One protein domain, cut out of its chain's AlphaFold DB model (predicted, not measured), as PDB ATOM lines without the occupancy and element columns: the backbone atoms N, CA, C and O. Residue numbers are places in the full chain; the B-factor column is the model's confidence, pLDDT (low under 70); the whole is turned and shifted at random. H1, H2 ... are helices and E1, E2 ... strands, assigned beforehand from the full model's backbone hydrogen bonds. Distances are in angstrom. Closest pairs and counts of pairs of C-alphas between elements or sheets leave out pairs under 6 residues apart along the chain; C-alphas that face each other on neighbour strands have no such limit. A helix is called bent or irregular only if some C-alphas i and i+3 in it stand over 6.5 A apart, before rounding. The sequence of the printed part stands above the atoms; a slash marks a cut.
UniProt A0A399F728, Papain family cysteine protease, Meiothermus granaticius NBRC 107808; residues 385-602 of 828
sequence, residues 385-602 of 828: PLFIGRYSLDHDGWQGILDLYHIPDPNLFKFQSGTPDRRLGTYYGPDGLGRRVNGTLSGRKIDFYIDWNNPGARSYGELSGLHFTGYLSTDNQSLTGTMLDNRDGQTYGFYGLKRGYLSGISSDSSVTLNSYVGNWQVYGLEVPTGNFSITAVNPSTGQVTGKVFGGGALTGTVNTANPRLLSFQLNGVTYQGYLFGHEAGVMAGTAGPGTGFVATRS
ATOM      1  N   PRO A 385      -8.034  31.235 -19.225       95.94
ATOM      2  CA  PRO A 385      -7.729  29.950 -18.598       95.94
ATOM      3  C   PRO A 385      -8.026  28.744 -19.499       95.94
ATOM      4  O   PRO A 385      -7.474  27.670 -19.274       95.94
ATOM      5  N   LEU A 386      -8.864  28.898 -20.535       96.12
ATOM      6  CA  LEU A 386      -9.150  27.822 -21.492       96.12
ATOM      7  C   LEU A 386      -7.929  27.489 -22.356       96.12
ATOM      8  O   LEU A 386      -7.820  26.359 -22.832       96.12
ATOM      9  N   PHE A 387      -7.005  28.437 -22.550       97.25
ATOM     10  CA  PHE A 387      -5.767  28.189 -23.289       97.25
ATOM     11  C   PHE A 387      -4.760  27.371 -22.495       97.25
ATOM     12  O   PHE A 387      -3.968  26.666 -23.110       97.25
ATOM     13  N   ILE A 388      -4.791  27.426 -21.165       97.38
ATOM     14  CA  ILE A 388      -3.829  26.716 -20.322       97.38
ATOM     15  C   ILE A 388      -3.964  25.203 -20.522       97.38
ATOM     16  O   ILE A 388      -5.068  24.640 -20.514       97.38
ATOM     17  N   GLY A 389      -2.824  24.547 -20.716       96.81
ATOM     18  CA  GLY A 389      -2.734  23.113 -20.952       96.81
ATOM     19  C   GLY A 389      -1.546  22.723 -21.823       96.81
ATOM     20  O   GLY A 389      -0.836  23.564 -22.380       96.81
ATOM     21  N   ARG A 390      -1.358  21.411 -21.945       97.38
ATOM     22  CA  ARG A 390      -0.381  20.789 -22.835       97.38
ATOM     23  C   ARG A 390      -1.025  20.457 -24.172       97.38
ATOM     24  O   ARG A 390      -2.015  19.733 -24.199       97.38
ATOM     25  N   TYR A 391      -0.423  20.909 -25.266       97.44
ATOM     26  CA  TYR A 391      -0.884  20.638 -26.621       97.44
ATOM     27  C   TYR A 391       0.130  19.798 -27.394       97.44
ATOM     28  O   TYR A 391       1.310  20.139 -27.460       97.44
ATOM     29  N   SER A 392      -0.344  18.741 -28.047       96.44
ATOM     30  CA  SER A 392       0.339  18.139 -29.192       96.44
ATOM     31  C   SER A 392       0.199  19.095 -30.373       96.44
ATOM     32  O   SER A 392      -0.864  19.154 -30.994       96.44
ATOM     33  N   LEU A 393       1.237  19.901 -30.600       96.75
ATOM     34  CA  LEU A 393       1.308  20.925 -31.636       96.75
ATOM     35  C   LEU A 393       1.906  20.323 -32.904       96.75
ATOM     36  O   LEU A 393       3.030  19.829 -32.890       96.75
ATOM     37  N   ASP A 394       1.170  20.421 -33.996       93.94
ATOM     38  CA  ASP A 394       1.620  20.107 -35.340       93.94
ATOM     39  C   ASP A 394       1.547  21.385 -36.174       93.94
ATOM     40  O   ASP A 394       0.477  21.983 -36.357       93.94
ATOM     41  N   HIS A 395       2.708  21.846 -36.620       91.12
ATOM     42  CA  HIS A 395       2.827  23.000 -37.497       91.12
ATOM     43  C   HIS A 395       3.544  22.556 -38.754       91.12
ATOM     44  O   HIS A 395       4.723  22.220 -38.730       91.12
ATOM     45  N   ASP A 396       2.798  22.499 -39.851       85.12
ATOM     46  CA  ASP A 396       3.330  22.070 -41.139       85.12
ATOM     47  C   ASP A 396       4.048  20.697 -41.105       85.12
ATOM     48  O   ASP A 396       5.114  20.538 -41.691       85.12
ATOM     49  N   GLY A 397       3.514  19.707 -40.375       81.81
ATOM     50  CA  GLY A 397       4.094  18.360 -40.245       81.81
ATOM     51  C   GLY A 397       5.232  18.250 -39.226       81.81
ATOM     52  O   GLY A 397       5.786  17.171 -39.003       81.81
ATOM     53  N   TRP A 398       5.605  19.355 -38.579       88.81
ATOM     54  CA  TRP A 398       6.581  19.362 -37.499       88.81
ATOM     55  C   TRP A 398       5.859  19.220 -36.164       88.81
ATOM     56  O   TRP A 398       5.265  20.160 -35.636       88.81
ATOM     57  N   GLN A 399       5.945  18.022 -35.598       93.00
ATOM     58  CA  GLN A 399       5.288  17.681 -34.343       93.00
ATOM     59  C   GLN A 399       6.138  18.063 -33.126       93.00
ATOM     60  O   GLN A 399       7.336  17.786 -33.067       93.00
ATOM     61  N   GLY A 400       5.508  18.675 -32.125       95.56
ATOM     62  CA  GLY A 400       6.121  19.043 -30.854       95.56
ATOM     63  C   GLY A 400       5.094  19.231 -29.736       95.56
ATOM     64  O   GLY A 400       3.885  19.155 -29.936       95.56
ATOM     65  N   ILE A 401       5.577  19.478 -28.520       97.38
ATOM     66  CA  ILE A 401       4.724  19.703 -27.348       97.38
ATOM     67  C   ILE A 401       4.742  21.182 -26.984       97.38
ATOM     68  O   ILE A 401       5.799  21.727 -26.684       97.38
ATOM     69  N   LEU A 402       3.577  21.821 -26.984       98.31
ATOM     70  CA  LEU A 402       3.391  23.192 -26.524       98.31
ATOM     71  C   LEU A 402       2.746  23.178 -25.136       98.31
ATOM     72  O   LEU A 402       1.564  22.870 -25.005       98.31
ATOM     73  N   ASP A 403       3.515  23.543 -24.119       98.06
ATOM     74  CA  ASP A 403       3.029  23.729 -22.756       98.06
ATOM     75  C   ASP A 403       2.697  25.210 -22.551       98.06
ATOM     76  O   ASP A 403       3.586  26.061 -22.606       98.06
ATOM     77  N   LEU A 404       1.413  25.518 -22.346       98.12
ATOM     78  CA  LEU A 404       0.923  26.847 -21.977       98.12
ATOM     79  C   LEU A 404       0.543  26.830 -20.494       98.12
ATOM     80  O   LEU A 404      -0.420  26.159 -20.120       98.12
ATOM     81  N   TYR A 405       1.294  27.559 -19.669       96.19
ATOM     82  CA  TYR A 405       1.157  27.560 -18.206       96.19
ATOM     83  C   TYR A 405       1.008  28.963 -17.599       96.19
ATOM     84  O   TYR A 405       0.826  29.074 -16.395       96.19
ATOM     85  N   HIS A 406       1.086  30.033 -18.397       95.50
ATOM     86  CA  HIS A 406       1.005  31.417 -17.915       95.50
ATOM     87  C   HIS A 406      -0.000  32.243 -18.716       95.50
ATOM     88  O   HIS A 406      -0.064  32.128 -19.945       95.50
ATOM     89  N   ILE A 407      -0.749  33.105 -18.032       95.31
ATOM     90  CA  ILE A 407      -1.653  34.095 -18.611       95.31
ATOM     91  C   ILE A 407      -0.957  35.466 -18.574       95.31
ATOM     92  O   ILE A 407      -0.972  36.142 -17.544       95.31
ATOM     93  N   PRO A 408      -0.391  35.947 -19.698       93.44
ATOM     94  CA  PRO A 408       0.342  37.199 -19.684       93.44
ATOM     95  C   PRO A 408      -0.538  38.396 -19.312       93.44
ATOM     96  O   PRO A 408      -1.604  38.654 -19.897       93.44
ATOM     97  N   ASP A 409      -0.058  39.186 -18.354       91.12
ATOM     98  CA  ASP A 409      -0.718  40.408 -17.914       91.12
ATOM     99  C   ASP A 409       0.288  41.535 -17.644       91.12
ATOM    100  O   ASP A 409       0.821  41.638 -16.543       91.12
ATOM    101  N   PRO A 410       0.502  42.454 -18.605       87.25
ATOM    102  CA  PRO A 410       1.468  43.540 -18.444       87.25
ATOM    103  C   PRO A 410       1.052  44.606 -17.411       87.25
ATOM    104  O   PRO A 410       1.854  45.480 -17.075       87.25
ATOM    105  N   ASN A 411      -0.194  44.582 -16.919       84.44
ATOM    106  CA  ASN A 411      -0.652  45.464 -15.843       84.44
ATOM    107  C   ASN A 411      -0.416  44.843 -14.460       84.44
ATOM    108  O   ASN A 411      -0.252  45.574 -13.476       84.44
ATOM    109  N   LEU A 412      -0.411  43.511 -14.379       84.44
ATOM    110  CA  LEU A 412      -0.156  42.765 -13.152       84.44
ATOM    111  C   LEU A 412       1.330  42.439 -12.991       84.44
ATOM    112  O   LEU A 412       1.919  42.822 -11.982       84.44
ATOM    113  N   PHE A 413       1.924  41.805 -13.999       80.12
ATOM    114  CA  PHE A 413       3.311  41.363 -14.026       80.12
ATOM    115  C   PHE A 413       4.195  42.408 -14.704       80.12
ATOM    116  O   PHE A 413       3.998  42.788 -15.862       80.12
ATOM    117  N   LYS A 414       5.202  42.876 -13.966       72.75
ATOM    118  CA  LYS A 414       6.253  43.754 -14.481       72.75
ATOM    119  C   LYS A 414       7.597  43.141 -14.144       72.75
ATOM    120  O   LYS A 414       7.889  42.897 -12.979       72.75
ATOM    121  N   PHE A 415       8.414  42.931 -15.165       73.50
ATOM    122  CA  PHE A 415       9.768  42.409 -15.003       73.50
ATOM    123  C   PHE A 415      10.797  43.544 -15.088       73.50
ATOM    124  O   PHE A 415      10.447  44.704 -15.338       73.50
ATOM    125  N   GLN A 416      12.075  43.218 -14.870       64.06
ATOM    126  CA  GLN A 416      13.175  44.188 -14.901       64.06
ATOM    127  C   GLN A 416      13.094  45.140 -16.109       64.06
ATOM    128  O   GLN A 416      12.718  44.762 -17.225       64.06
ATOM    129  N   SER A 417      13.452  46.402 -15.857       67.00
ATOM    130  CA  SER A 417      13.501  47.488 -16.848       67.00
ATOM    131  C   SER A 417      12.156  47.873 -17.483       67.00
ATOM    132  O   SER A 417      12.138  48.514 -18.531       67.00
ATOM    133  N   GLY A 418      11.025  47.516 -16.862       73.38
ATOM    134  CA  GLY A 418       9.692  47.860 -17.375       73.38
ATOM    135  C   GLY A 418       9.252  47.004 -18.565       73.38
ATOM    136  O   GLY A 418       8.340  47.391 -19.294       73.38
ATOM    137  N   THR A 419       9.898  45.853 -18.765       82.94
ATOM    138  CA  THR A 419       9.558  44.908 -19.833       82.94
ATOM    139  C   THR A 419       8.119  44.406 -19.644       82.94
ATOM    140  O   THR A 419       7.806  43.908 -18.557       82.94
ATOM    141  N   PRO A 420       7.237  44.519 -20.658       87.75
ATOM    142  CA  PRO A 420       5.878  44.006 -20.561       87.75
ATOM    143  C   PRO A 420       5.894  42.480 -20.512       87.75
ATOM    144  O   PRO A 420       6.650  41.840 -21.244       87.75
ATOM    145  N   ASP A 421       5.023  41.906 -19.693       91.06
ATOM    146  CA  ASP A 421       4.815  40.466 -19.668       91.06
ATOM    147  C   ASP A 421       4.157  39.971 -20.964       91.06
ATOM    148  O   ASP A 421       3.042  40.373 -21.317       91.06
ATOM    149  N   ARG A 422       4.877  39.109 -21.683       94.62
ATOM    150  CA  ARG A 422       4.387  38.353 -22.836       94.62
ATOM    151  C   ARG A 422       4.612  36.856 -22.668       94.62
ATOM    152  O   ARG A 422       4.408  36.150 -23.642       94.62
ATOM    153  N   ARG A 423       5.070  36.335 -21.529       94.88
ATOM    154  CA  ARG A 423       5.336  34.889 -21.423       94.88
ATOM    155  C   ARG A 423       4.024  34.112 -21.553       94.88
ATOM    156  O   ARG A 423       2.979  34.588 -21.157       94.88
ATOM    157  N   LEU A 424       4.060  32.938 -22.165       97.56
ATOM    158  CA  LEU A 424       2.913  32.026 -22.255       97.56
ATOM    159  C   LEU A 424       3.291  30.627 -21.773       97.56
ATOM    160  O   LEU A 424       2.519  29.964 -21.082       97.56
ATOM    161  N   GLY A 425       4.494  30.177 -22.138       97.06
ATOM    162  CA  GLY A 425       4.980  28.881 -21.706       97.06
ATOM    163  C   GLY A 425       6.242  28.412 -22.419       97.06
ATOM    164  O   GLY A 425       7.152  29.207 -22.679       97.06
ATOM    165  N   THR A 426       6.304  27.117 -22.734       97.81
ATOM    166  CA  THR A 426       7.466  26.466 -23.356       97.81
ATOM    167  C   THR A 426       7.040  25.499 -24.461       97.81
ATOM    168  O   THR A 426       6.118  24.709 -24.299       97.81
ATOM    169  N   TYR A 427       7.735  25.542 -25.594       98.00
ATOM    170  CA  TYR A 427       7.572  24.610 -26.703       98.00
ATOM    171  C   TYR A 427       8.762  23.654 -26.764       98.00
ATOM    172  O   TYR A 427       9.910  24.092 -26.753       98.00
ATOM    173  N   TYR A 428       8.489  22.361 -26.865       97.19
ATOM    174  CA  TYR A 428       9.467  21.298 -27.048       97.19
ATOM    175  C   TYR A 428       9.332  20.764 -28.469       97.19
ATOM    176  O   TYR A 428       8.352  20.092 -28.793       97.19
ATOM    177  N   GLY A 429      10.300  21.109 -29.314       94.06
ATOM    178  CA  GLY A 429      10.279  20.744 -30.725       94.06
ATOM    179  C   GLY A 429      10.586  19.268 -30.994       94.06
ATOM    180  O   GLY A 429      10.955  18.530 -30.079       94.06
ATOM    181  N   PRO A 430      10.496  18.841 -32.265       91.81
ATOM    182  CA  PRO A 430      10.870  17.490 -32.694       91.81
ATOM    183  C   PRO A 430      12.361  17.182 -32.484       91.81
ATOM    184  O   PRO A 430      12.757  16.022 -32.450       91.81
ATOM    185  N   ASP A 431      13.190  18.212 -32.304       92.88
ATOM    186  CA  ASP A 431      14.599  18.101 -31.916       92.88
ATOM    187  C   ASP A 431      14.808  17.847 -30.411       92.88
ATOM    188  O   ASP A 431      15.943  17.719 -29.954       92.88
ATOM    189  N   GLY A 432      13.728  17.791 -29.627       89.56
ATOM    190  CA  GLY A 432      13.755  17.609 -28.178       89.56
ATOM    191  C   GLY A 432      14.172  18.855 -27.390       89.56
ATOM    192  O   GLY A 432      14.211  18.805 -26.160       89.56
ATOM    193  N   LEU A 433      14.465  19.980 -28.055       93.12
ATOM    194  CA  LEU A 433      14.901  21.208 -27.392       93.12
ATOM    195  C   LEU A 433      13.699  22.060 -26.966       93.12
ATOM    196  O   LEU A 433      12.801  22.358 -27.761       93.12
ATOM    197  N   GLY A 434      13.717  22.492 -25.703       96.38
ATOM    198  CA  GLY A 434      12.763  23.458 -25.163       96.38
ATOM    199  C   GLY A 434      13.060  24.878 -25.649       96.38
ATOM    200  O   GLY A 434      14.222  25.265 -25.759       96.38
ATOM    201  N   ARG A 435      12.014  25.665 -25.911       96.75
ATOM    202  CA  ARG A 435      12.058  27.069 -26.357       96.75
ATOM    203  C   ARG A 435      10.969  27.868 -25.659       96.75
ATOM    204  O   ARG A 435       9.830  27.416 -25.581       96.75
ATOM    205  N   ARG A 436      11.290  29.063 -25.162       96.81
ATOM    206  CA  ARG A 436      10.299  29.905 -24.478       96.81
ATOM    207  C   ARG A 436       9.295  30.482 -25.470       96.81
ATOM    208  O   ARG A 436       9.677  31.022 -26.512       96.81
ATOM    209  N   VAL A 437       8.023  30.419 -25.100       98.19
ATOM    210  CA  VAL A 437       6.894  30.903 -25.893       98.19
ATOM    211  C   VAL A 437       6.402  32.204 -25.291       98.19
ATOM    212  O   VAL A 437       6.014  32.239 -24.124       98.19
ATOM    213  N   ASN A 438       6.403  33.255 -26.104       97.88
ATOM    214  CA  ASN A 438       5.860  34.555 -25.736       97.88
ATOM    215  C   ASN A 438       4.704  34.933 -26.668       97.88
ATOM    216  O   ASN A 438       4.656  34.458 -27.798       97.88
ATOM    217  N   GLY A 439       3.794  35.801 -26.241       97.69
ATOM    218  CA  GLY A 439       2.635  36.185 -27.022       97.69
ATOM    219  C   GLY A 439       1.593  36.999 -26.263       97.69
ATOM    220  O   GLY A 439       1.871  37.624 -25.238       97.69
ATOM    221  N   THR A 440       0.382  37.015 -26.812       96.75
ATOM    222  CA  THR A 440      -0.780  37.713 -26.266       96.75
ATOM    223  C   THR A 440      -2.040  36.877 -26.390       96.75
ATOM    224  O   THR A 440      -2.212  36.129 -27.350       96.75
ATOM    225  N   LEU A 441      -2.950  37.074 -25.443       95.81
ATOM    226  CA  LEU A 441      -4.294  36.508 -25.447       95.81
ATOM    227  C   LEU A 441      -5.312  37.637 -25.596       95.81
ATOM    228  O   LEU A 441      -5.135  38.717 -25.030       95.81
ATOM    229  N   SER A 442      -6.358  37.396 -26.380       92.06
ATOM    230  CA  SER A 442      -7.491  38.311 -26.516       92.06
ATOM    231  C   SER A 442      -8.743  37.527 -26.882       92.06
ATOM    232  O   SER A 442      -8.888  37.043 -28.010       92.06
ATOM    233  N   GLY A 443      -9.651  37.369 -25.920       91.12
ATOM    234  CA  GLY A 443     -10.812  36.507 -26.107       91.12
ATOM    235  C   GLY A 443     -10.369  35.083 -26.457       91.12
ATOM    236  O   GLY A 443      -9.446  34.535 -25.865       91.12
ATOM    237  N   ARG A 444     -10.979  34.494 -27.488       93.00
ATOM    238  CA  ARG A 444     -10.635  33.148 -27.985       93.00
ATOM    239  C   ARG A 444      -9.469  33.118 -28.978       93.00
ATOM    240  O   ARG A 444      -9.262  32.087 -29.616       93.00
ATOM    241  N   LYS A 445      -8.708  34.211 -29.102       96.31
ATOM    242  CA  LYS A 445      -7.525  34.324 -29.964       96.31
ATOM    243  C   LYS A 445      -6.234  34.324 -29.137       96.31
ATOM    244  O   LYS A 445      -6.151  35.010 -28.118       96.31
ATOM    245  N   ILE A 446      -5.221  33.618 -29.630       98.12
ATOM    246  CA  ILE A 446      -3.838  33.662 -29.146       98.12
ATOM    247  C   ILE A 446      -2.905  34.041 -30.296       98.12
ATOM    248  O   ILE A 446      -2.974  33.468 -31.381       98.12
ATOM    249  N   ASP A 447      -2.018  34.998 -30.055       98.00
ATOM    250  CA  ASP A 447      -0.871  35.272 -30.920       98.00
ATOM    251  C   ASP A 447       0.377  34.849 -30.152       98.00
ATOM    252  O   ASP A 447       0.630  35.401 -29.084       98.00
ATOM    253  N   PHE A 448       1.145  33.877 -30.643       98.56
ATOM    254  CA  PHE A 448       2.340  33.400 -29.943       98.56
ATOM    255  C   PHE A 448       3.540  33.222 -30.865       98.56
ATOM    256  O   PHE A 448       3.409  33.070 -32.076       98.56
ATOM    257  N   TYR A 449       4.726  33.279 -30.272       98.38
ATOM    258  CA  TYR A 449       5.994  33.372 -30.971       98.38
ATOM    259  C   TYR A 449       6.974  32.334 -30.447       98.38
ATOM    260  O   TYR A 449       7.206  32.250 -29.236       98.38
ATOM    261  N   ILE A 450       7.616  31.610 -31.361       97.12
ATOM    262  CA  ILE A 450       8.661  30.630 -31.058       97.12
ATOM    263  C   ILE A 450       9.919  31.022 -31.826       97.12
ATOM    264  O   ILE A 450       9.957  30.939 -33.053       97.12
ATOM    265  N   ASP A 451      10.973  31.408 -31.111       94.62
ATOM    266  CA  ASP A 451      12.286  31.556 -31.731       94.62
ATOM    267  C   ASP A 451      12.935  30.177 -31.885       94.62
ATOM    268  O   ASP A 451      13.469  29.601 -30.934       94.62
ATOM    269  N   TRP A 452      12.862  29.633 -33.100       91.19
ATOM    270  CA  TRP A 452      13.385  28.307 -33.418       91.19
ATOM    271  C   TRP A 452      14.889  28.170 -33.137       91.19
ATOM    272  O   TRP A 452      15.354  27.082 -32.795       91.19
ATOM    273  N   ASN A 453      15.650  29.259 -33.238       90.94
ATOM    274  CA  ASN A 453      17.106  29.224 -33.116       90.94
ATOM    275  C   ASN A 453      17.599  29.510 -31.689       90.94
ATOM    276  O   ASN A 453      18.792  29.363 -31.430       90.94
ATOM    277  N   ASN A 454      16.709  29.888 -30.763       93.50
ATOM    278  CA  ASN A 454      17.070  30.217 -29.386       93.50
ATOM    279  C   ASN A 454      16.523  29.181 -28.377       93.50
ATOM    280  O   ASN A 454      15.395  29.318 -27.897       93.50
ATOM    281  N   PRO A 455      17.323  28.165 -27.995       92.50
ATOM    282  CA  PRO A 455      16.984  27.245 -26.906       92.50
ATOM    283  C   PRO A 455      17.325  27.807 -25.509       92.50
ATOM    284  O   PRO A 455      17.158  27.115 -24.506       92.50
ATOM    285  N   GLY A 456      17.870  29.025 -25.426       92.19
ATOM    286  CA  GLY A 456      18.312  29.664 -24.191       92.19
ATOM    287  C   GLY A 456      17.226  30.491 -23.504       92.19
ATOM    288  O   GLY A 456      16.032  30.387 -23.790       92.19
ATOM    289  N   ALA A 457      17.649  31.327 -22.556       90.38
ATOM    290  CA  ALA A 457      16.769  32.309 -21.936       90.38
ATOM    291  C   ALA A 457      16.239  33.307 -22.977       90.38
ATOM    292  O   ALA A 457      16.939  33.693 -23.914       90.38
ATOM    293  N   ARG A 458      14.998  33.752 -22.779       91.44
ATOM    294  CA  ARG A 458      14.311  34.693 -23.669       91.44
ATOM    295  C   ARG A 458      13.656  35.788 -22.853       91.44
ATOM    296  O   ARG A 458      12.964  35.469 -21.888       91.44
ATOM    297  N   SER A 459      13.832  37.047 -23.251       90.69
ATOM    298  CA  SER A 459      13.204  38.182 -22.566       90.69
ATOM    299  C   SER A 459      11.684  38.021 -22.491       90.69
ATOM    300  O   SER A 459      11.062  37.541 -23.436       90.69
ATOM    301  N   TYR A 460      11.077  38.434 -21.377       90.31
ATOM    302  CA  TYR A 460       9.630  38.338 -21.165       90.31
ATOM    303  C   TYR A 460       8.810  39.146 -22.177       90.31
ATOM    304  O   TYR A 460       7.672  38.782 -22.428       90.31
ATOM    305  N   GLY A 461       9.376  40.203 -22.769       90.75
ATOM    306  CA  GLY A 461       8.673  41.088 -23.708       90.75
ATOM    307  C   GLY A 461       8.967  40.830 -25.187       90.75
ATOM    308  O   GLY A 461       8.411  41.513 -26.045       90.75
ATOM    309  N   GLU A 462       9.864  39.896 -25.500       92.62
ATOM    310  CA  GLU A 462      10.347  39.673 -26.863       92.62
ATOM    311  C   GLU A 462       9.335  38.896 -27.719       92.62
ATOM    312  O   GLU A 462       8.873  37.828 -27.315       92.62
ATOM    313  N   LEU A 463       9.040  39.402 -28.921       95.25
ATOM    314  CA  LEU A 463       8.150  38.783 -29.910       95.25
ATOM    315  C   LEU A 463       8.916  38.611 -31.233       95.25
ATOM    316  O   LEU A 463       9.048  39.547 -32.018       95.25
ATOM    317  N   SER A 464       9.491  37.429 -31.435       94.12
ATOM    318  CA  SER A 464      10.433  37.110 -32.520       94.12
ATOM    319  C   SER A 464      10.333  35.632 -32.930       94.12
ATOM    320  O   SER A 464       9.876  34.794 -32.148       94.12
ATOM    321  N   GLY A 465      10.770  35.296 -34.145       95.50
ATOM    322  CA  GLY A 465      10.741  33.923 -34.663       95.50
ATOM    323  C   GLY A 465       9.459  33.579 -35.423       95.50
ATOM    324  O   GLY A 465       8.844  34.453 -36.036       95.50
ATOM    325  N   LEU A 466       9.074  32.303 -35.377       96.88
ATOM    326  CA  LEU A 466       7.834  31.792 -35.956       96.88
ATOM    327  C   LEU A 466       6.646  32.459 -35.261       96.88
ATOM    328  O   LEU A 466       6.587  32.451 -34.030       96.88
ATOM    329  N   HIS A 467       5.710  33.020 -36.028       98.06
ATOM    330  CA  HIS A 467       4.533  33.709 -35.488       98.06
ATOM    331  C   HIS A 467       3.271  32.896 -35.749       98.06
ATOM    332  O   HIS A 467       2.861  32.700 -36.887       98.06
ATOM    333  N   PHE A 468       2.626  32.464 -34.677       98.25
ATOM    334  CA  PHE A 468       1.387  31.713 -34.699       98.25
ATOM    335  C   PHE A 468       0.213  32.623 -34.360       98.25
ATOM    336  O   PHE A 468       0.240  33.348 -33.367       98.25
ATOM    337  N   THR A 469      -0.839  32.549 -35.168       97.56
ATOM    338  CA  THR A 469      -2.140  33.171 -34.921       97.56
ATOM    339  C   THR A 469      -3.174  32.063 -34.769       97.56
ATOM    340  O   THR A 469      -3.593  31.465 -35.760       97.56
ATOM    341  N   GLY A 470      -3.560  31.763 -33.532       97.00
ATOM    342  CA  GLY A 470      -4.433  30.648 -33.177       97.00
ATOM    343  C   GLY A 470      -5.774  31.069 -32.591       97.00
ATOM    344  O   GLY A 470      -5.908  32.137 -31.993       97.00
ATOM    345  N   TYR A 471      -6.759  30.186 -32.720       96.56
ATOM    346  CA  TYR A 471      -8.104  30.340 -32.183       96.56
ATOM    347  C   TYR A 471      -8.539  29.053 -31.486       96.56
ATOM    348  O   TYR A 471      -8.344  27.957 -32.017       96.56
ATOM    349  N   LEU A 472      -9.150  29.177 -30.307       94.94
ATOM    350  CA  LEU A 472      -9.762  28.030 -29.639       94.94
ATOM    351  C   LEU A 472     -11.040  27.614 -30.367       94.94
ATOM    352  O   LEU A 472     -11.960  28.414 -30.567       94.94
ATOM    353  N   SER A 473     -11.118  26.333 -30.698       92.62
ATOM    354  CA  SER A 473     -12.314  25.690 -31.249       92.62
ATOM    355  C   SER A 473     -13.390  25.549 -30.162       92.62
ATOM    356  O   SER A 473     -13.107  25.776 -28.984       92.62
ATOM    357  N   THR A 474     -14.642  25.233 -30.505       89.69
ATOM    358  CA  THR A 474     -15.747  25.233 -29.516       89.69
ATOM    359  C   THR A 474     -15.600  24.159 -28.439       89.69
ATOM    360  O   THR A 474     -16.156  24.314 -27.361       89.69
ATOM    361  N   ASP A 475     -14.817  23.112 -28.703       88.75
ATOM    362  CA  ASP A 475     -14.500  22.047 -27.741       88.75
ATOM    363  C   ASP A 475     -13.566  22.477 -26.585       88.75
ATOM    364  O   ASP A 475     -13.320  21.685 -25.671       88.75
ATOM    365  N   ASN A 476     -13.027  23.708 -26.628       92.62
ATOM    366  CA  ASN A 476     -12.029  24.264 -25.698       92.62
ATOM    367  C   ASN A 476     -10.733  23.431 -25.560       92.62
ATOM    368  O   ASN A 476      -9.956  23.639 -24.629       92.62
ATOM    369  N   GLN A 477     -10.486  22.497 -26.479       92.00
ATOM    370  CA  GLN A 477      -9.367  21.547 -26.436       92.00
ATOM    371  C   GLN A 477      -8.528  21.563 -27.716       92.00
ATOM    372  O   GLN A 477      -7.413  21.036 -27.725       92.00
ATOM    373  N   SER A 478      -9.049  22.172 -28.778       93.62
ATOM    374  CA  SER A 478      -8.380  22.302 -30.065       93.62
ATOM    375  C   SER A 478      -8.007  23.762 -30.323       93.62
ATOM    376  O   SER A 478      -8.875  24.630 -30.437       93.62
ATOM    377  N   LEU A 479      -6.711  24.032 -30.445       96.69
ATOM    378  CA  LEU A 479      -6.141  25.314 -30.839       96.69
ATOM    379  C   LEU A 479      -5.714  25.233 -32.304       96.69
ATOM    380  O   LEU A 479      -4.872  24.413 -32.642       96.69
ATOM    381  N   THR A 480      -6.259  26.061 -33.189       96.19
ATOM    382  CA  THR A 480      -5.941  25.961 -34.623       96.19
ATOM    383  C   THR A 480      -5.776  27.332 -35.249       96.19
ATOM    384  O   THR A 480      -6.331  28.318 -34.764       96.19
ATOM    385  N   GLY A 481      -5.050  27.408 -36.356       95.31
ATOM    386  CA  GLY A 481      -4.892  28.667 -37.066       95.31
ATOM    387  C   GLY A 481      -3.751  28.625 -38.060       95.31
ATOM    388  O   GLY A 481      -3.557  27.621 -38.745       95.31
ATOM    389  N   THR A 482      -3.006  29.725 -38.133       95.06
ATOM    390  CA  THR A 482      -1.901  29.893 -39.075       95.06
ATOM    391  C   THR A 482      -0.573  30.159 -38.388       95.06
ATOM    392  O   THR A 482      -0.520  30.808 -37.345       95.06
ATOM    393  N   MET A 483       0.507  29.692 -39.001       95.75
ATOM    394  CA  MET A 483       1.882  30.010 -38.644       95.75
ATOM    395  C   MET A 483       2.531  30.760 -39.808       95.75
ATOM    396  O   MET A 483       2.593  30.237 -40.917       95.75
ATOM    397  N   LEU A 484       3.026  31.968 -39.555       95.38
ATOM    398  CA  LEU A 484       3.952  32.677 -40.429       95.38
ATOM    399  C   LEU A 484       5.377  32.231 -40.091       95.38
ATOM    400  O   LEU A 484       5.882  32.512 -38.999       95.38
ATOM    401  N   ASP A 485       6.018  31.546 -41.032       92.62
ATOM    402  CA  ASP A 485       7.414  31.151 -40.911       92.62
ATOM    403  C   ASP A 485       8.314  32.299 -41.374       92.62
ATOM    404  O   ASP A 485       8.313  32.720 -42.531       92.62
ATOM    405  N   ASN A 486       9.090  32.852 -40.447       91.38
ATOM    406  CA  ASN A 486       9.974  33.975 -40.724       91.38
ATOM    407  C   ASN A 486      11.239  33.581 -41.512       91.38
ATOM    408  O   ASN A 486      12.006  34.465 -41.893       91.38
ATOM    409  N   ARG A 487      11.484  32.284 -41.736       89.06
ATOM    410  CA  ARG A 487      12.648  31.767 -42.472       89.06
ATOM    411  C   ARG A 487      12.410  31.753 -43.980       89.06
ATOM    412  O   ARG A 487      13.349  32.004 -44.731       89.06
ATOM    413  N   ASP A 488      11.179  31.484 -44.415       90.06
ATOM    414  CA  ASP A 488      10.789  31.447 -45.832       90.06
ATOM    415  C   ASP A 488       9.724  32.499 -46.216       90.06
ATOM    416  O   ASP A 488       9.485  32.728 -47.403       90.06
ATOM    417  N   GLY A 489       9.118  33.173 -45.232       89.88
ATOM    418  CA  GLY A 489       8.091  34.199 -45.419       89.88
ATOM    419  C   GLY A 489       6.696  33.651 -45.736       89.88
ATOM    420  O   GLY A 489       5.811  34.434 -46.091       89.88
ATOM    421  N   GLN A 490       6.487  32.338 -45.644       88.81
ATOM    422  CA  GLN A 490       5.236  31.680 -46.006       88.81
ATOM    423  C   GLN A 490       4.319  31.475 -44.800       88.81
ATOM    424  O   GLN A 490       4.736  31.468 -43.643       88.81
ATOM    425  N   THR A 491       3.023  31.320 -45.082       91.38
ATOM    426  CA  THR A 491       2.005  31.015 -44.070       91.38
ATOM    427  C   THR A 491       1.476  29.600 -44.247       91.38
ATOM    428  O   THR A 491       0.996  29.244 -45.327       91.38
ATOM    429  N   TYR A 492       1.509  28.837 -43.161       90.19
ATOM    430  CA  TYR A 492       1.071  27.448 -43.075       90.19
ATOM    431  C   TYR A 492      -0.076  27.303 -42.079       90.19
ATOM    432  O   TYR A 492      -0.263  28.156 -41.208       90.19
ATOM    433  N   GLY A 493      -0.849  26.226 -42.197       92.75
ATOM    434  CA  GLY A 493      -1.776  25.828 -41.144       92.75
ATOM    435  C   GLY A 493      -1.026  25.238 -39.947       92.75
ATOM    436  O   GLY A 493       0.048  24.660 -40.098       92.75
ATOM    437  N   PHE A 494      -1.606  25.359 -38.756       95.69
ATOM    438  CA  PHE A 494      -1.186  24.577 -37.596       95.69
ATOM    439  C   PHE A 494      -2.398  24.136 -36.775       95.69
ATOM    440  O   PHE A 494      -3.440  24.806 -36.758       95.69
ATOM    441  N   TYR A 495      -2.236  23.043 -36.039       96.00
ATOM    442  CA  TYR A 495      -3.164  22.651 -34.991       96.00
ATOM    443  C   TYR A 495      -2.399  22.249 -33.729       96.00
ATOM    444  O   TYR A 495      -1.294  21.730 -33.785       96.00
ATOM    445  N   GLY A 496      -3.001  22.476 -32.572       96.56
ATOM    446  CA  GLY A 496      -2.563  22.003 -31.273       96.56
ATOM    447  C   GLY A 496      -3.745  21.363 -30.568       96.56
ATOM    448  O   GLY A 496      -4.798  21.989 -30.446       96.56
ATOM    449  N   LEU A 497      -3.601  20.129 -30.095       94.62
ATOM    450  CA  LEU A 497      -4.675  19.421 -29.394       94.62
ATOM    451  C   LEU A 497      -4.259  19.112 -27.961       94.62
ATOM    452  O   LEU A 497      -3.160  18.607 -27.756       94.62
ATOM    453  N   LYS A 498      -5.151  19.288 -26.978       92.81
ATOM    454  CA  LYS A 498      -4.935  18.813 -25.590       92.81
ATOM    455  C   LYS A 498      -5.019  17.280 -25.428       92.81
ATOM    456  O   LYS A 498      -5.324  16.736 -24.372       92.81
ATOM    457  N   ARG A 499      -4.786  16.565 -26.524       88.12
ATOM    458  CA  ARG A 499      -4.799  15.111 -26.695       88.12
ATOM    459  C   ARG A 499      -3.729  14.753 -27.726       88.12
ATOM    460  O   ARG A 499      -3.094  15.644 -28.276       88.12
ATOM    461  N   GLY A 500      -3.556  13.468 -28.017       87.88
ATOM    462  CA  GLY A 500      -2.611  13.033 -29.048       87.88
ATOM    463  C   GLY A 500      -2.897  13.620 -30.439       87.88
ATOM    464  O   GLY A 500      -4.002  14.099 -30.715       87.88
ATOM    465  N   TYR A 501      -1.889  13.545 -31.310       89.38
ATOM    466  CA  TYR A 501      -1.969  13.955 -32.713       89.38
ATOM    467  C   TYR A 501      -3.099  13.248 -33.469       89.38
ATOM    468  O   TYR A 501      -3.530  12.146 -33.111       89.38
ATOM    469  N   LEU A 502      -3.565  13.880 -34.544       82.25
ATOM    470  CA  LEU A 502      -4.490  13.246 -35.483       82.25
ATOM    471  C   LEU A 502      -3.751  12.121 -36.236       82.25
ATOM    472  O   LEU A 502      -2.575  12.252 -36.558       82.25
ATOM    473  N   SER A 503      -4.418  10.993 -36.492       67.44
ATOM    474  CA  SER A 503      -3.826   9.816 -37.149       67.44
ATOM    475  C   SER A 503      -4.314   9.648 -38.595       67.44
ATOM    476  O   SER A 503      -5.368  10.159 -38.968       67.44
ATOM    477  N   GLY A 504      -3.561   8.903 -39.417       56.72
ATOM    478  CA  GLY A 504      -3.981   8.530 -40.781       56.72
ATOM    479  C   GLY A 504      -3.810   9.617 -41.849       56.72
ATOM    480  O   GLY A 504      -4.452   9.550 -42.895       56.72
ATOM    481  N   ILE A 505      -2.954  10.607 -41.598       61.84
ATOM    482  CA  ILE A 505      -2.704  11.741 -42.490       61.84
ATOM    483  C   ILE A 505      -1.768  11.327 -43.638       61.84
ATOM    484  O   ILE A 505      -0.717  10.729 -43.416       61.84
ATOM    485  N   SER A 506      -2.148  11.643 -44.880       58.47
ATOM    486  CA  SER A 506      -1.296  11.438 -46.059       58.47
ATOM    487  C   SER A 506      -0.275  12.566 -46.212       58.47
ATOM    488  O   SER A 506      -0.648  13.739 -46.256       58.47
ATOM    489  N   SER A 507       0.992  12.201 -46.402       53.88
ATOM    490  CA  SER A 507       2.064  13.101 -46.825       53.88
ATOM    491  C   SER A 507       2.120  13.153 -48.357       53.88
ATOM    492  O   SER A 507       2.779  12.322 -48.988       53.88
ATOM    493  N   ASP A 508       1.408  14.093 -48.977       57.06
ATOM    494  CA  ASP A 508       1.806  14.552 -50.313       57.06
ATOM    495  C   ASP A 508       2.761  15.735 -50.125       57.06
ATOM    496  O   ASP A 508       2.492  16.621 -49.314       57.06
ATOM    497  N   SER A 509       3.901  15.714 -50.813       57.38
ATOM    498  CA  SER A 509       5.013  16.644 -50.590       57.38
ATOM    499  C   SER A 509       4.920  17.923 -51.422       57.38
ATOM    500  O   SER A 509       5.755  18.816 -51.268       57.38
ATOM    501  N   SER A 510       3.922  18.037 -52.309       70.25
ATOM    502  CA  SER A 510       3.696  19.255 -53.089       70.25
ATOM    503  C   SER A 510       2.243  19.728 -53.020       70.25
ATOM    504  O   SER A 510       1.314  19.037 -53.437       70.25
ATOM    505  N   VAL A 511       2.046  20.946 -52.508       80.69
ATOM    506  CA  VAL A 511       0.729  21.594 -52.471       80.69
ATOM    507  C   VAL A 511       0.376  22.111 -53.861       80.69
ATOM    508  O   VAL A 511       0.984  23.055 -54.366       80.69
ATOM    509  N   THR A 512      -0.641  21.510 -54.469       85.31
ATOM    510  CA  THR A 512      -1.229  21.918 -55.747       85.31
ATOM    511  C   THR A 512      -2.718  22.207 -55.571       85.31
ATOM    512  O   THR A 512      -3.318  21.859 -54.556       85.31
ATOM    513  N   LEU A 513      -3.363  22.793 -56.585       85.06
ATOM    514  CA  LEU A 513      -4.822  22.961 -56.577       85.06
ATOM    515  C   LEU A 513      -5.564  21.621 -56.418       85.06
ATOM    516  O   LEU A 513      -6.626  21.576 -55.804       85.06
ATOM    517  N   ASN A 514      -4.990  20.519 -56.912       82.25
ATOM    518  CA  ASN A 514      -5.586  19.189 -56.800       82.25
ATOM    519  C   ASN A 514      -5.373  18.534 -55.429       82.25
ATOM    520  O   ASN A 514      -6.041  17.545 -55.139       82.25
ATOM    521  N   SER A 515      -4.515  19.082 -54.560       85.19
ATOM    522  CA  SER A 515      -4.273  18.524 -53.219       85.19
ATOM    523  C   SER A 515      -5.534  18.531 -52.339       85.19
ATOM    524  O   SER A 515      -5.656  17.707 -51.434       85.19
ATOM    525  N   TYR A 516      -6.511  19.393 -52.652       86.56
ATOM    526  CA  TYR A 516      -7.809  19.441 -51.974       86.56
ATOM    527  C   TYR A 516      -8.807  18.378 -52.433       86.56
ATOM    528  O   TYR A 516      -9.795  18.159 -51.736       86.56
ATOM    529  N   VAL A 517      -8.602  17.740 -53.591       85.31
ATOM    530  CA  VAL A 517      -9.541  16.743 -54.125       85.31
ATOM    531  C   VAL A 517      -9.529  15.513 -53.223       85.31
ATOM    532  O   VAL A 517      -8.504  14.846 -53.119       85.31
ATOM    533  N   GLY A 518     -10.659  15.220 -52.580       79.88
ATOM    534  CA  GLY A 518     -10.797  14.168 -51.573       79.88
ATOM    535  C   GLY A 518     -11.968  14.408 -50.618       79.88
ATOM    536  O   GLY A 518     -12.710  15.389 -50.745       79.88
ATOM    537  N   ASN A 519     -12.125  13.501 -49.654       79.69
ATOM    538  CA  ASN A 519     -13.089  13.623 -48.560       79.69
ATOM    539  C   ASN A 519     -12.406  14.262 -47.350       79.69
ATOM    540  O   ASN A 519     -11.324  13.834 -46.961       79.69
ATOM    541  N   TRP A 520     -13.048  15.251 -46.741       83.19
ATOM    542  CA  TRP A 520     -12.521  16.012 -45.616       83.19
ATOM    543  C   TRP A 520     -13.415  15.852 -44.395       83.19
ATOM    544  O   TRP A 520     -14.628  16.072 -44.462       83.19
ATOM    545  N   GLN A 521     -12.792  15.506 -43.274       82.06
ATOM    546  CA  GLN A 521     -13.415  15.442 -41.964       82.06
ATOM    547  C   GLN A 521     -12.986  16.644 -41.124       82.06
ATOM    548  O   GLN A 521     -11.793  16.892 -40.990       82.06
ATOM    549  N   VAL A 522     -13.943  17.368 -40.543       84.75
ATOM    550  CA  VAL A 522     -13.686  18.547 -39.697       84.75
ATOM    551  C   VAL A 522     -13.759  18.167 -38.214       84.75
ATOM    552  O   VAL A 522     -14.656  17.437 -37.795       84.75
ATOM    553  N   TYR A 523     -12.833  18.693 -37.414       81.56
ATOM    554  CA  TYR A 523     -12.745  18.506 -35.963       81.56
ATOM    555  C   TYR A 523     -12.781  19.854 -35.223       81.56
ATOM    556  O   TYR A 523     -12.588  20.915 -35.816       81.56
ATOM    557  N   GLY A 524     -13.002  19.796 -33.904       72.31
ATOM    558  CA  GLY A 524     -12.967  20.956 -33.003       72.31
ATOM    559  C   GLY A 524     -14.305  21.680 -32.814       72.31
ATOM    560  O   GLY A 524     -14.405  22.574 -31.975       72.31
ATOM    561  N   LEU A 525     -15.342  21.295 -33.564       73.88
ATOM    562  CA  LEU A 525     -16.647  21.962 -33.579       73.88
ATOM    563  C   LEU A 525     -17.764  21.040 -33.051       73.88
ATOM    564  O   LEU A 525     -17.865  19.888 -33.470       73.88
ATOM    565  N   GLU A 526     -18.616  21.542 -32.149       58.44
ATOM    566  CA  GLU A 526     -19.724  20.798 -31.515       58.44
ATOM    567  C   GLU A 526     -20.976  20.674 -32.417       58.44
ATOM    568  O   GLU A 526     -22.063  21.066 -32.016       58.44
ATOM    569  N   VAL A 527     -20.875  20.159 -33.649       52.41
ATOM    570  CA  VAL A 527     -22.050  19.782 -34.481       52.41
ATOM    571  C   VAL A 527     -21.614  18.758 -35.552       52.41
ATOM    572  O   VAL A 527     -20.528  18.925 -36.109       52.41
ATOM    573  N   PRO A 528     -22.410  17.731 -35.932       49.00
ATOM    574  CA  PRO A 528     -21.985  16.710 -36.908       49.00
ATOM    575  C   PRO A 528     -21.933  17.168 -38.388       49.00
ATOM    576  O   PRO A 528     -22.010  16.342 -39.289       49.00
ATOM    577  N   THR A 529     -21.813  18.460 -38.694       51.66
ATOM    578  CA  THR A 529     -22.188  19.015 -40.015       51.66
ATOM    579  C   THR A 529     -21.025  19.554 -40.858       51.66
ATOM    580  O   THR A 529     -21.246  20.369 -41.757       51.66
ATOM    581  N   GLY A 530     -19.786  19.160 -40.549       60.97
ATOM    582  CA  GLY A 530     -18.582  19.768 -41.121       60.97
ATOM    583  C   GLY A 530     -17.919  19.011 -42.269       60.97
ATOM    584  O   GLY A 530     -17.054  19.565 -42.937       60.97
ATOM    585  N   ASN A 531     -18.287  17.756 -42.502       79.25
ATOM    586  CA  ASN A 531     -17.557  16.931 -43.457       79.25
ATOM    587  C   ASN A 531     -18.020  17.250 -44.883       79.25
ATOM    588  O   ASN A 531     -19.211  17.449 -45.148       79.25
ATOM    589  N   PHE A 532     -17.092  17.247 -45.829       84.19
ATOM    590  CA  PHE A 532     -17.389  17.551 -47.225       84.19
ATOM    591  C   PHE A 532     -16.461  16.784 -48.161       84.19
ATOM    592  O   PHE A 532     -15.438  16.249 -47.748       84.19
ATOM    593  N   SER A 533     -16.804  16.738 -49.444       84.88
ATOM    594  CA  SER A 533     -15.937  16.190 -50.485       84.88
ATOM    595  C   SER A 533     -15.684  17.234 -51.560       84.88
ATOM    596  O   SER A 533     -16.642  17.854 -52.030       84.88
ATOM    597  N   ILE A 534     -14.438  17.370 -52.002       88.19
ATOM    598  CA  ILE A 534     -14.061  18.138 -53.193       88.19
ATOM    599  C   ILE A 534     -13.742  17.138 -54.301       88.19
ATOM    600  O   ILE A 534     -12.874  16.287 -54.140       88.19
ATOM    601  N   THR A 535     -14.441  17.231 -55.428       86.38
ATOM    602  CA  THR A 535     -14.250  16.351 -56.590       86.38
ATOM    603  C   THR A 535     -13.376  16.981 -57.668       86.38
ATOM    604  O   THR A 535     -12.782  16.259 -58.461       86.38
ATOM    605  N   ALA A 536     -13.309  18.314 -57.731       87.06
ATOM    606  CA  ALA A 536     -12.454  19.034 -58.671       87.06
ATOM    607  C   ALA A 536     -12.170  20.463 -58.192       87.06
ATOM    608  O   ALA A 536     -12.987  21.059 -57.486       87.06
ATOM    609  N   VAL A 537     -11.050  21.030 -58.644       92.12
ATOM    610  CA  VAL A 537     -10.708  22.449 -58.483       92.12
ATOM    611  C   VAL A 537     -10.401  23.026 -59.863       92.12
ATOM    612  O   VAL A 537      -9.575  22.486 -60.597       92.12
ATOM    613  N   ASN A 538     -11.086  24.104 -60.251       94.00
ATOM    614  CA  ASN A 538     -10.843  24.750 -61.540       94.00
ATOM    615  C   ASN A 538      -9.438  25.388 -61.550       94.00
ATOM    616  O   ASN A 538      -9.161  26.231 -60.698       94.00
ATOM    617  N   PRO A 539      -8.559  25.057 -62.513       90.69
ATOM    618  CA  PRO A 539      -7.170  25.514 -62.494       90.69
ATOM    619  C   PRO A 539      -6.996  27.018 -62.755       90.69
ATOM    620  O   PRO A 539      -5.985  27.589 -62.360       90.69
ATOM    621  N   SER A 540      -7.959  27.672 -63.412       92.38
ATOM    622  CA  SER A 540      -7.890  29.101 -63.748       92.38
ATOM    623  C   SER A 540      -8.575  29.986 -62.710       92.38
ATOM    624  O   SER A 540      -8.104  31.089 -62.444       92.38
ATOM    625  N   THR A 541      -9.687  29.526 -62.131       94.19
ATOM    626  CA  THR A 541     -10.486  30.319 -61.178       94.19
ATOM    627  C   THR A 541     -10.319  29.884 -59.725       94.19
ATOM    628  O   THR A 541     -10.721  30.621 -58.831       94.19
ATOM    629  N   GLY A 542      -9.778  28.688 -59.477       94.31
ATOM    630  CA  GLY A 542      -9.689  28.088 -58.146       94.31
ATOM    631  C   GLY A 542     -11.017  27.559 -57.598       94.31
ATOM    632  O   GLY A 542     -11.055  27.039 -56.487       94.31
ATOM    633  N   GLN A 543     -12.119  27.687 -58.342       95.94
ATOM    634  CA  GLN A 543     -13.450  27.297 -57.878       95.94
ATOM    635  C   GLN A 543     -13.513  25.795 -57.573       95.94
ATOM    636  O   GLN A 543     -13.152  24.974 -58.422       95.94
ATOM    637  N   VAL A 544     -13.999  25.437 -56.383       94.12
ATOM    638  CA  VAL A 544     -14.167  24.034 -55.985       94.12
ATOM    639  C   VAL A 544     -15.501  23.487 -56.485       94.12
ATOM    640  O   VAL A 544     -16.524  24.171 -56.469       94.12
ATOM    641  N   THR A 545     -15.491  22.234 -56.922       90.44
ATOM    642  CA  THR A 545     -16.693  21.429 -57.166       90.44
ATOM    643  C   THR A 545     -16.731  20.332 -56.117       90.44
ATOM    644  O   THR A 545     -15.731  19.647 -55.911       90.44
ATOM    645  N   GLY A 546     -17.860  20.171 -55.434       87.75
ATOM    646  CA  GLY A 546     -17.969  19.247 -54.313       87.75
ATOM    647  C   GLY A 546     -19.352  19.232 -53.671       87.75
ATOM    648  O   GLY A 546     -20.275  19.903 -54.137       87.75
ATOM    649  N   LYS A 547     -19.491  18.486 -52.576       86.44
ATOM    650  CA  LYS A 547     -20.724  18.393 -51.776       86.44
ATOM    651  C   LYS A 547     -20.405  18.429 -50.287       86.44
ATOM    652  O   LYS A 547     -19.377  17.906 -49.863       86.44
ATOM    653  N   VAL A 548     -21.308  19.003 -49.506       84.69
ATOM    654  CA  VAL A 548     -21.324  18.851 -48.046       84.69
ATOM    655  C   VAL A 548     -22.071  17.559 -47.727       84.69
ATOM    656  O   VAL A 548     -23.142  17.314 -48.288       84.69
ATOM    657  N   PHE A 549     -21.527  16.694 -46.869       73.69
ATOM    658  CA  PHE A 549     -22.218  15.450 -46.526       73.69
ATOM    659  C   PHE A 549     -23.510  15.756 -45.756       73.69
ATOM    660  O   PHE A 549     -23.515  16.549 -44.820       73.69
ATOM    661  N   GLY A 550     -24.628  15.163 -46.191       70.44
ATOM    662  CA  GLY A 550     -25.959  15.483 -45.660       70.44
ATOM    663  C   GLY A 550     -26.501  16.864 -46.065       70.44
ATOM    664  O   GLY A 550     -27.547  17.264 -45.562       70.44
ATOM    665  N   GLY A 551     -25.816  17.583 -46.964       76.56
ATOM    666  CA  GLY A 551     -26.172  18.930 -47.406       76.56
ATOM    667  C   GLY A 551     -26.144  19.109 -48.928       76.56
ATOM    668  O   GLY A 551     -26.260  18.154 -49.696       76.56
ATOM    669  N   GLY A 552     -26.031  20.369 -49.361       81.56
ATOM    670  CA  GLY A 552     -25.994  20.759 -50.774       81.56
ATOM    671  C   GLY A 552     -24.591  20.754 -51.392       81.56
ATOM    672  O   GLY A 552     -23.653  20.133 -50.888       81.56
ATOM    673  N   ALA A 553     -24.447  21.477 -52.505       86.94
ATOM    674  CA  ALA A 553     -23.154  21.689 -53.148       86.94
ATOM    675  C   ALA A 553     -22.197  22.458 -52.222       86.94
ATOM    676  O   ALA A 553     -22.600  23.403 -51.545       86.94
ATOM    677  N   LEU A 554     -20.925  22.062 -52.226       89.56
ATOM    678  CA  LEU A 554     -19.872  22.810 -51.549       89.56
ATOM    679  C   LEU A 554     -19.564  24.072 -52.358       89.56
ATOM    680  O   LEU A 554     -19.229  23.984 -53.539       89.56
ATOM    681  N   THR A 555     -19.643  25.233 -51.720       91.50
ATOM    682  CA  THR A 555     -19.198  26.502 -52.299       91.50
ATOM    683  C   THR A 555     -17.837  26.871 -51.723       91.50
ATOM    684  O   THR A 555     -17.641  26.864 -50.509       91.50
ATOM    685  N   GLY A 556     -16.879  27.186 -52.591       94.38
ATOM    686  CA  GLY A 556     -15.535  27.560 -52.168       94.38
ATOM    687  C   GLY A 556     -14.574  27.826 -53.322       94.38
ATOM    688  O   GLY A 556     -14.866  27.530 -54.485       94.38
ATOM    689  N   THR A 557     -13.419  28.380 -52.980       96.19
ATOM    690  CA  THR A 557     -12.362  28.756 -53.916       96.19
ATOM    691  C   THR A 557     -11.001  28.535 -53.266       96.19
ATOM    692  O   THR A 557     -10.737  29.050 -52.178       96.19
ATOM    693  N   VAL A 558     -10.128  27.797 -53.948       95.06
ATOM    694  CA  VAL A 558      -8.696  27.735 -53.646       95.06
ATOM    695  C   VAL A 558      -8.022  28.953 -54.270       95.06
ATOM    696  O   VAL A 558      -8.258  29.274 -55.433       95.06
ATOM    697  N   ASN A 559      -7.176  29.653 -53.523       93.50
ATOM    698  CA  ASN A 559      -6.461  30.806 -54.054       93.50
ATOM    699  C   ASN A 559      -5.402  30.353 -55.081       93.50
ATOM    700  O   ASN A 559      -4.491  29.596 -54.761       93.50
ATOM    701  N   THR A 560      -5.496  30.829 -56.324       91.50
ATOM    702  CA  THR A 560      -4.580  30.428 -57.407       91.50
ATOM    703  C   THR A 560      -3.177  31.025 -57.278       91.50
ATOM    704  O   THR A 560      -2.225  30.441 -57.789       91.50
ATOM    705  N   ALA A 561      -3.023  32.151 -56.573       89.88
ATOM    706  CA  ALA A 561      -1.723  32.747 -56.256       89.88
ATOM    707  C   ALA A 561      -1.083  32.121 -55.005       89.88
ATOM    708  O   ALA A 561       0.139  32.069 -54.897       89.88
ATOM    709  N   ASN A 562      -1.902  31.629 -54.072       89.62
ATOM    710  CA  ASN A 562      -1.458  30.874 -52.906       89.62
ATOM    711  C   ASN A 562      -2.284  29.584 -52.758       89.62
ATOM    712  O   ASN A 562      -3.286  29.591 -52.036       89.62
ATOM    713  N   PRO A 563      -1.859  28.461 -53.368       89.75
ATOM    714  CA  PRO A 563      -2.636  27.221 -53.373       89.75
ATOM    715  C   PRO A 563      -2.798  26.584 -51.984       89.75
ATOM    716  O   PRO A 563      -3.504  25.593 -51.860       89.75
ATOM    717  N   ARG A 564      -2.202  27.132 -50.918       89.69
ATOM    718  CA  ARG A 564      -2.436  26.680 -49.534       89.69
ATOM    719  C   ARG A 564      -3.725  27.218 -48.930       89.69
ATOM    720  O   ARG A 564      -4.148  26.685 -47.919       89.69
ATOM    721  N   LEU A 565      -4.327  28.259 -49.502       93.50
ATOM    722  CA  LEU A 565      -5.517  28.886 -48.932       93.50
ATOM    723  C   LEU A 565      -6.785  28.410 -49.644       93.50
ATOM    724  O   LEU A 565      -6.973  28.683 -50.831       93.50
ATOM    725  N   LEU A 566      -7.683  27.781 -48.888       94.50
ATOM    726  CA  LEU A 566      -9.043  27.443 -49.296       94.50
ATOM    727  C   LEU A 566     -10.054  28.256 -48.479       94.50
ATOM    728  O   LEU A 566     -10.097  28.162 -47.254       94.50
ATOM    729  N   SER A 567     -10.923  28.985 -49.178       95.12
ATOM    730  CA  SER A 567     -12.131  29.580 -48.600       95.12
ATOM    731  C   SER A 567     -13.339  28.741 -48.996       95.12
ATOM    732  O   SER A 567     -13.514  28.459 -50.181       95.12
ATOM    733  N   PHE A 568     -14.176  28.336 -48.045       93.38
ATOM    734  CA  PHE A 568     -15.366  27.527 -48.324       93.38
ATOM    735  C   PHE A 568     -16.488  27.798 -47.324       93.38
ATOM    736  O   PHE A 568     -16.257  28.398 -46.277       93.38
ATOM    737  N   GLN A 569     -17.716  27.389 -47.642       89.56
ATOM    738  CA  GLN A 569     -18.850  27.540 -46.732       89.56
ATOM    739  C   GLN A 569     -19.457  26.203 -46.338       89.56
ATOM    740  O   GLN A 569     -19.714  25.345 -47.181       89.56
ATOM    741  N   LEU A 570     -19.767  26.081 -45.048       85.50
ATOM    742  CA  LEU A 570     -20.555  24.989 -44.490       85.50
ATOM    743  C   LEU A 570     -21.680  25.593 -43.653       85.50
ATOM    744  O   LEU A 570     -21.425  26.378 -42.743       85.50
ATOM    745  N   ASN A 571     -22.929  25.248 -43.970       79.44
ATOM    746  CA  ASN A 571     -24.126  25.688 -43.234       79.44
ATOM    747  C   ASN A 571     -24.188  27.209 -42.976       79.44
ATOM    748  O   ASN A 571     -24.598  27.650 -41.906       79.44
ATOM    749  N   GLY A 572     -23.754  28.022 -43.946       82.81
ATOM    750  CA  GLY A 572     -23.760  29.486 -43.845       82.81
ATOM    751  C   GLY A 572     -22.590  30.100 -43.067       82.81
ATOM    752  O   GLY A 572     -22.517  31.322 -42.964       82.81
ATOM    753  N   VAL A 573     -21.657  29.292 -42.556       87.00
ATOM    754  CA  VAL A 573     -20.407  29.759 -41.941       87.00
ATOM    755  C   VAL A 573     -19.284  29.692 -42.971       87.00
ATOM    756  O   VAL A 573     -19.113  28.674 -43.641       87.00
ATOM    757  N   THR A 574     -18.515  30.775 -43.097       91.25
ATOM    758  CA  THR A 574     -17.312  30.819 -43.941       91.25
ATOM    759  C   THR A 574     -16.117  30.255 -43.186       91.25
ATOM    760  O   THR A 574     -15.843  30.667 -42.060       91.25
ATOM    761  N   TYR A 575     -15.386  29.362 -43.836       92.38
ATOM    762  CA  TYR A 575     -14.162  28.740 -43.361       92.38
ATOM    763  C   TYR A 575     -12.986  29.240 -44.193       92.38
ATOM    764  O   TYR A 575     -13.084  29.324 -45.417       92.38
ATOM    765  N   GLN A 576     -11.880  29.549 -43.524       93.94
ATOM    766  CA  GLN A 576     -10.592  29.857 -44.140       93.94
ATOM    767  C   GLN A 576      -9.588  28.810 -43.670       93.94
ATOM    768  O   GLN A 576      -9.172  28.839 -42.514       93.94
ATOM    769  N   GLY A 577      -9.250  27.863 -44.542       93.19
ATOM    770  CA  GLY A 577      -8.323  26.771 -44.258       93.19
ATOM    771  C   GLY A 577      -6.981  26.975 -44.942       93.19
ATOM    772  O   GLY A 577      -6.934  27.294 -46.130       93.19
ATOM    773  N   TYR A 578      -5.904  26.753 -44.195       92.94
ATOM    774  CA  TYR A 578      -4.542  26.700 -44.703       92.94
ATOM    775  C   TYR A 578      -4.066  25.252 -44.713       92.94
ATOM    776  O   TYR A 578      -4.006  24.605 -43.664       92.94
ATOM    777  N   LEU A 579      -3.758  24.743 -45.903       89.75
ATOM    778  CA  LEU A 579      -3.193  23.416 -46.099       89.75
ATOM    779  C   LEU A 579      -1.771  23.360 -45.539       89.75
ATOM    780  O   LEU A 579      -1.005  24.323 -45.660       89.75
ATOM    781  N   PHE A 580      -1.414  22.220 -44.967       88.94
ATOM    782  CA  PHE A 580      -0.047  21.947 -44.551       88.94
ATOM    783  C   PHE A 580       0.775  21.621 -45.809       88.94
ATOM    784  O   PHE A 580       0.295  20.998 -46.755       88.94
ATOM    785  N   GLY A 581       2.007  22.106 -45.849       81.88
ATOM    786  CA  GLY A 581       2.998  21.880 -46.892       81.88
ATOM    787  C   GLY A 581       3.608  20.481 -46.856       81.88
ATOM    788  O   GLY A 581       3.648  19.827 -47.894       81.88
ATOM    789  N   HIS A 582       4.051  20.009 -45.687       79.25
ATOM    790  CA  HIS A 582       4.610  18.654 -45.542       79.25
ATOM    791  C   HIS A 582       3.540  17.563 -45.368       79.25
ATOM    792  O   HIS A 582       3.807  16.381 -45.592       79.25
ATOM    793  N   GLU A 583       2.321  17.965 -45.009       81.25
ATOM    794  CA  GLU A 583       1.187  17.079 -44.753       81.25
ATOM    795  C   GLU A 583      -0.076  17.579 -45.458       81.25
ATOM    796  O   GLU A 583      -1.077  17.905 -44.828       81.25
ATOM    797  N   ALA A 584      -0.069  17.621 -46.792       78.88
ATOM    798  CA  ALA A 584      -1.193  18.142 -47.582       78.88
ATOM    799  C   ALA A 584      -2.552  17.423 -47.361       78.88
ATOM    800  O   ALA A 584      -3.570  17.824 -47.923       78.88
ATOM    801  N   GLY A 585      -2.595  16.364 -46.544       83.00
ATOM    802  CA  GLY A 585      -3.812  15.765 -45.998       83.00
ATOM    803  C   GLY A 585      -4.426  16.488 -44.792       83.00
ATOM    804  O   GLY A 585      -5.452  16.023 -44.298       83.00
ATOM    805  N   VAL A 586      -3.842  17.591 -44.316       88.12
ATOM    806  CA  VAL A 586      -4.337  18.399 -43.192       88.12
ATOM    807  C   VAL A 586      -4.504  19.845 -43.620       88.12
ATOM    808  O   VAL A 586      -3.651  20.422 -44.297       88.12
ATOM    809  N   MET A 587      -5.589  20.458 -43.165       91.06
ATOM    810  CA  MET A 587      -5.729  21.905 -43.166       91.06
ATOM    811  C   MET A 587      -6.223  22.398 -41.815       91.06
ATOM    812  O   MET A 587      -7.010  21.734 -41.143       91.06
ATOM    813  N   ALA A 588      -5.795  23.593 -41.438       93.81
ATOM    814  CA  ALA A 588      -6.257  24.253 -40.228       93.81
ATOM    815  C   ALA A 588      -6.487  25.738 -40.483       93.81
ATOM    816  O   ALA A 588      -5.919  26.323 -41.405       93.81
ATOM    817  N   GLY A 589      -7.344  26.352 -39.677       93.12
ATOM    818  CA  GLY A 589      -7.628  27.771 -39.811       93.12
ATOM    819  C   GLY A 589      -8.815  28.200 -38.969       93.12
ATOM    820  O   GLY A 589      -8.943  27.774 -37.818       93.12
ATOM    821  N   THR A 590      -9.666  29.058 -39.534       92.25
ATOM    822  CA  THR A 590     -10.797  29.668 -38.824       92.25
ATOM    823  C   THR A 590     -12.148  29.385 -39.468       92.25
ATOM    824  O   THR A 590     -12.307  29.417 -40.686       92.25
ATOM    825  N   ALA A 591     -13.140  29.136 -38.618       89.81
ATOM    826  CA  ALA A 591     -14.556  29.092 -38.928       89.81
ATOM    827  C   ALA A 591     -15.213  30.372 -38.390       89.81
ATOM    828  O   ALA A 591     -15.203  30.654 -37.185       89.81
ATOM    829  N   GLY A 592     -15.769  31.178 -39.291       86.56
ATOM    830  CA  GLY A 592     -16.318  32.486 -38.950       86.56
ATOM    831  C   GLY A 592     -15.263  33.440 -38.358       86.56
ATOM    832  O   GLY A 592     -14.070  33.304 -38.627       86.56
ATOM    833  N   PRO A 593     -15.683  34.433 -37.555       80.00
ATOM    834  CA  PRO A 593     -14.809  35.524 -37.117       80.00
ATOM    835  C   PRO A 593     -13.838  35.172 -35.976       80.00
ATOM    836  O   PRO A 593     -13.115  36.058 -35.530       80.00
ATOM    837  N   GLY A 594     -13.803  33.932 -35.469       79.69
ATOM    838  CA  GLY A 594     -12.919  33.636 -34.333       79.69
ATOM    839  C   GLY A 594     -13.010  32.251 -33.703       79.69
ATOM    840  O   GLY A 594     -12.693  32.121 -32.524       79.69
ATOM    841  N   THR A 595     -13.454  31.232 -34.442       90.00
ATOM    842  CA  THR A 595     -13.433  29.844 -33.955       90.00
ATOM    843  C   THR A 595     -12.406  29.053 -34.746       90.00
ATOM    844  O   THR A 595     -12.389  29.137 -35.971       90.00
ATOM    845  N   GLY A 596     -11.549  28.299 -34.064       91.69
ATOM    846  CA  GLY A 596     -10.615  27.397 -34.726       91.69
ATOM    847  C   GLY A 596     -11.319  26.205 -35.385       91.69
ATOM    848  O   GLY A 596     -12.354  25.746 -34.900       91.69
ATOM    849  N   PHE A 597     -10.771  25.705 -36.491       91.94
ATOM    850  CA  PHE A 597     -11.036  24.352 -36.965       91.94
ATOM    851  C   PHE A 597      -9.764  23.702 -37.522       91.94
ATOM    852  O   PHE A 597      -8.856  24.369 -38.028       91.94
ATOM    853  N   VAL A 598      -9.747  22.374 -37.483       91.50
ATOM    854  CA  VAL A 598      -8.799  21.534 -38.221       91.50
ATOM    855  C   VAL A 598      -9.593  20.506 -39.012       91.50
ATOM    856  O   VAL A 598     -10.639  20.041 -38.556       91.50
ATOM    857  N   ALA A 599      -9.123  20.165 -40.203       89.12
ATOM    858  CA  ALA A 599      -9.709  19.127 -41.026       89.12
ATOM    859  C   ALA A 599      -8.634  18.204 -41.587       89.12
ATOM    860  O   ALA A 599      -7.551  18.661 -41.959       89.12
ATOM    861  N   THR A 600      -8.951  16.919 -41.682       85.81
ATOM    862  CA  THR A 600      -8.070  15.914 -42.282       85.81
ATOM    863  C   THR A 600      -8.758  15.210 -43.436       85.81
ATOM    864  O   THR A 600      -9.987  15.107 -43.495       85.81
ATOM    865  N   ARG A 601      -7.953  14.713 -44.368       80.50
ATOM    866  CA  ARG A 601      -8.413  13.872 -45.468       80.50
ATOM    867  C   ARG A 601      -8.774  12.473 -44.973       80.50
ATOM    868  O   ARG A 601      -7.922  11.762 -44.447       80.50
ATOM    869  N   SER A 602     -10.034  12.069 -45.147       68.00
ATOM    870  CA  SER A 602     -10.562  10.781 -44.665       68.00
ATOM    871  C   SER A 602     -10.426   9.641 -45.678       68.00
ATOM    872  O   SER A 602     -10.477   8.468 -45.300       68.00
TER     873      SER A 602
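Overview. This is residues 385 to 602 of the 828 residues of the protein "Papain family cysteine protease" of Meiothermus granaticius NBRC 107808 (UniProt A0A399F728). Two antiparallel barrels stand side by side: a closed one of eight strands, E1 to E8, and a nearly closed one, an eight-stranded sheet, E9 to E16, curled until its edge strands E11 and E12 come close. E7 and E8 of the first pack on E14, E15 and E16 of the second in the middle of the domain, and the short helix H1 is on the second sheet near E10. The printed part has 218 residues with sixteen named strands and one named helix, which lies between E8 and E9 along the chain; the class is mostly strand, though under half of the residues are in named elements. Round the first barrel the strands follow in chain order and back to E1, while the second sheet's order is E11 E10 E9 E16 E15 E14 E13 E12. The whole is compact, with a radius of gyration of the C-alphas of 17.7 A, and elongated, spanning 57 by 32 by 29 A.

Arrangement. Round the closed barrel run E1, residues 389 to 395; E2, 398 to 404; E3, 423 to 428; E4, 434 to 442; E5, 445 to 450; E6, 466 to 472; E7, 478 to 484; and E8, 491 to 497. They form a meander, each strand the antiparallel neighbour of the one before. In the hairpin of E1 and E2, N 391 and O 402 are within hydrogen-bond range at 2.8 A. E8 and E1 close the ring at 147 degrees, with N 394 and O 495 at 2.8 A. The second sheet holds E9, residues 518 to 523; E10, 532 to 537; E11, 544 to 548; E12, 555 to 558; E13, 565 to 570; E14, 573 to 579; E15, 586 to 591; and E16, 595 to 601. Its meanders are E9 E10 E11 and E12 E13 E14 E15 E16. It is strongly twisted and a folded sheet, bent back on itself: E11, E10, E9 and E16 face E14, E13 and E12, with E15 as the hinge. Pairing of E9 is staggered: residues 518 to 520 pair with E10, where N 520 and O 532 are 2.8 A apart, and residues 520 to 523 with E16, where N 521 and O 600 are 2.8 A apart. The closest C-alphas of the edge strands E11 and E12, those of Val 544 and Gly 556, are 5.4 A apart. Between the two sheets, the closest C-alphas of E7 and E15 are those of Gly 481 and Gly 589, 4.0 A apart; for E8 and E14 they are those of Gly 493 and Tyr 578, 4.6 A apart. H1, residues 513 to 516, is on the second sheet at a height of 5.8 A, over none of its strands; it is too short for any O i to N i+4 pair, and its one O i to N i+3 pair is not within hydrogen-bond range.

Along the chain. E1 begins at C-alpha 389, (-2.734, 23.113, -20.952). E4, the longest strand with 9 residues, measures 25.2 A from first to last C-alpha; E8 measures 19.9 A and E14 18.8 A. H1 is irregular, but only just: C-alphas 513 and 516 are 6.52 A apart. E16, 20.3 A long, ends at C-alpha 601, (-8.413, 13.872, -45.468).

Size, cuts and confidence. The two C-alphas farthest apart, those of Ser 417 and Gly 552, are 58.5 A apart. The printed part has no cut. The long links are E2 to E3, E5 to E6 and E8 to H1; C-alphas of residues 405 to 422 lie 19 to 34 A from the mean of the C-alphas. Mean pLDDT of the printed part is 88.3; residues 416 to 417, 503 to 509, 526 to 530 and 602 are under 70.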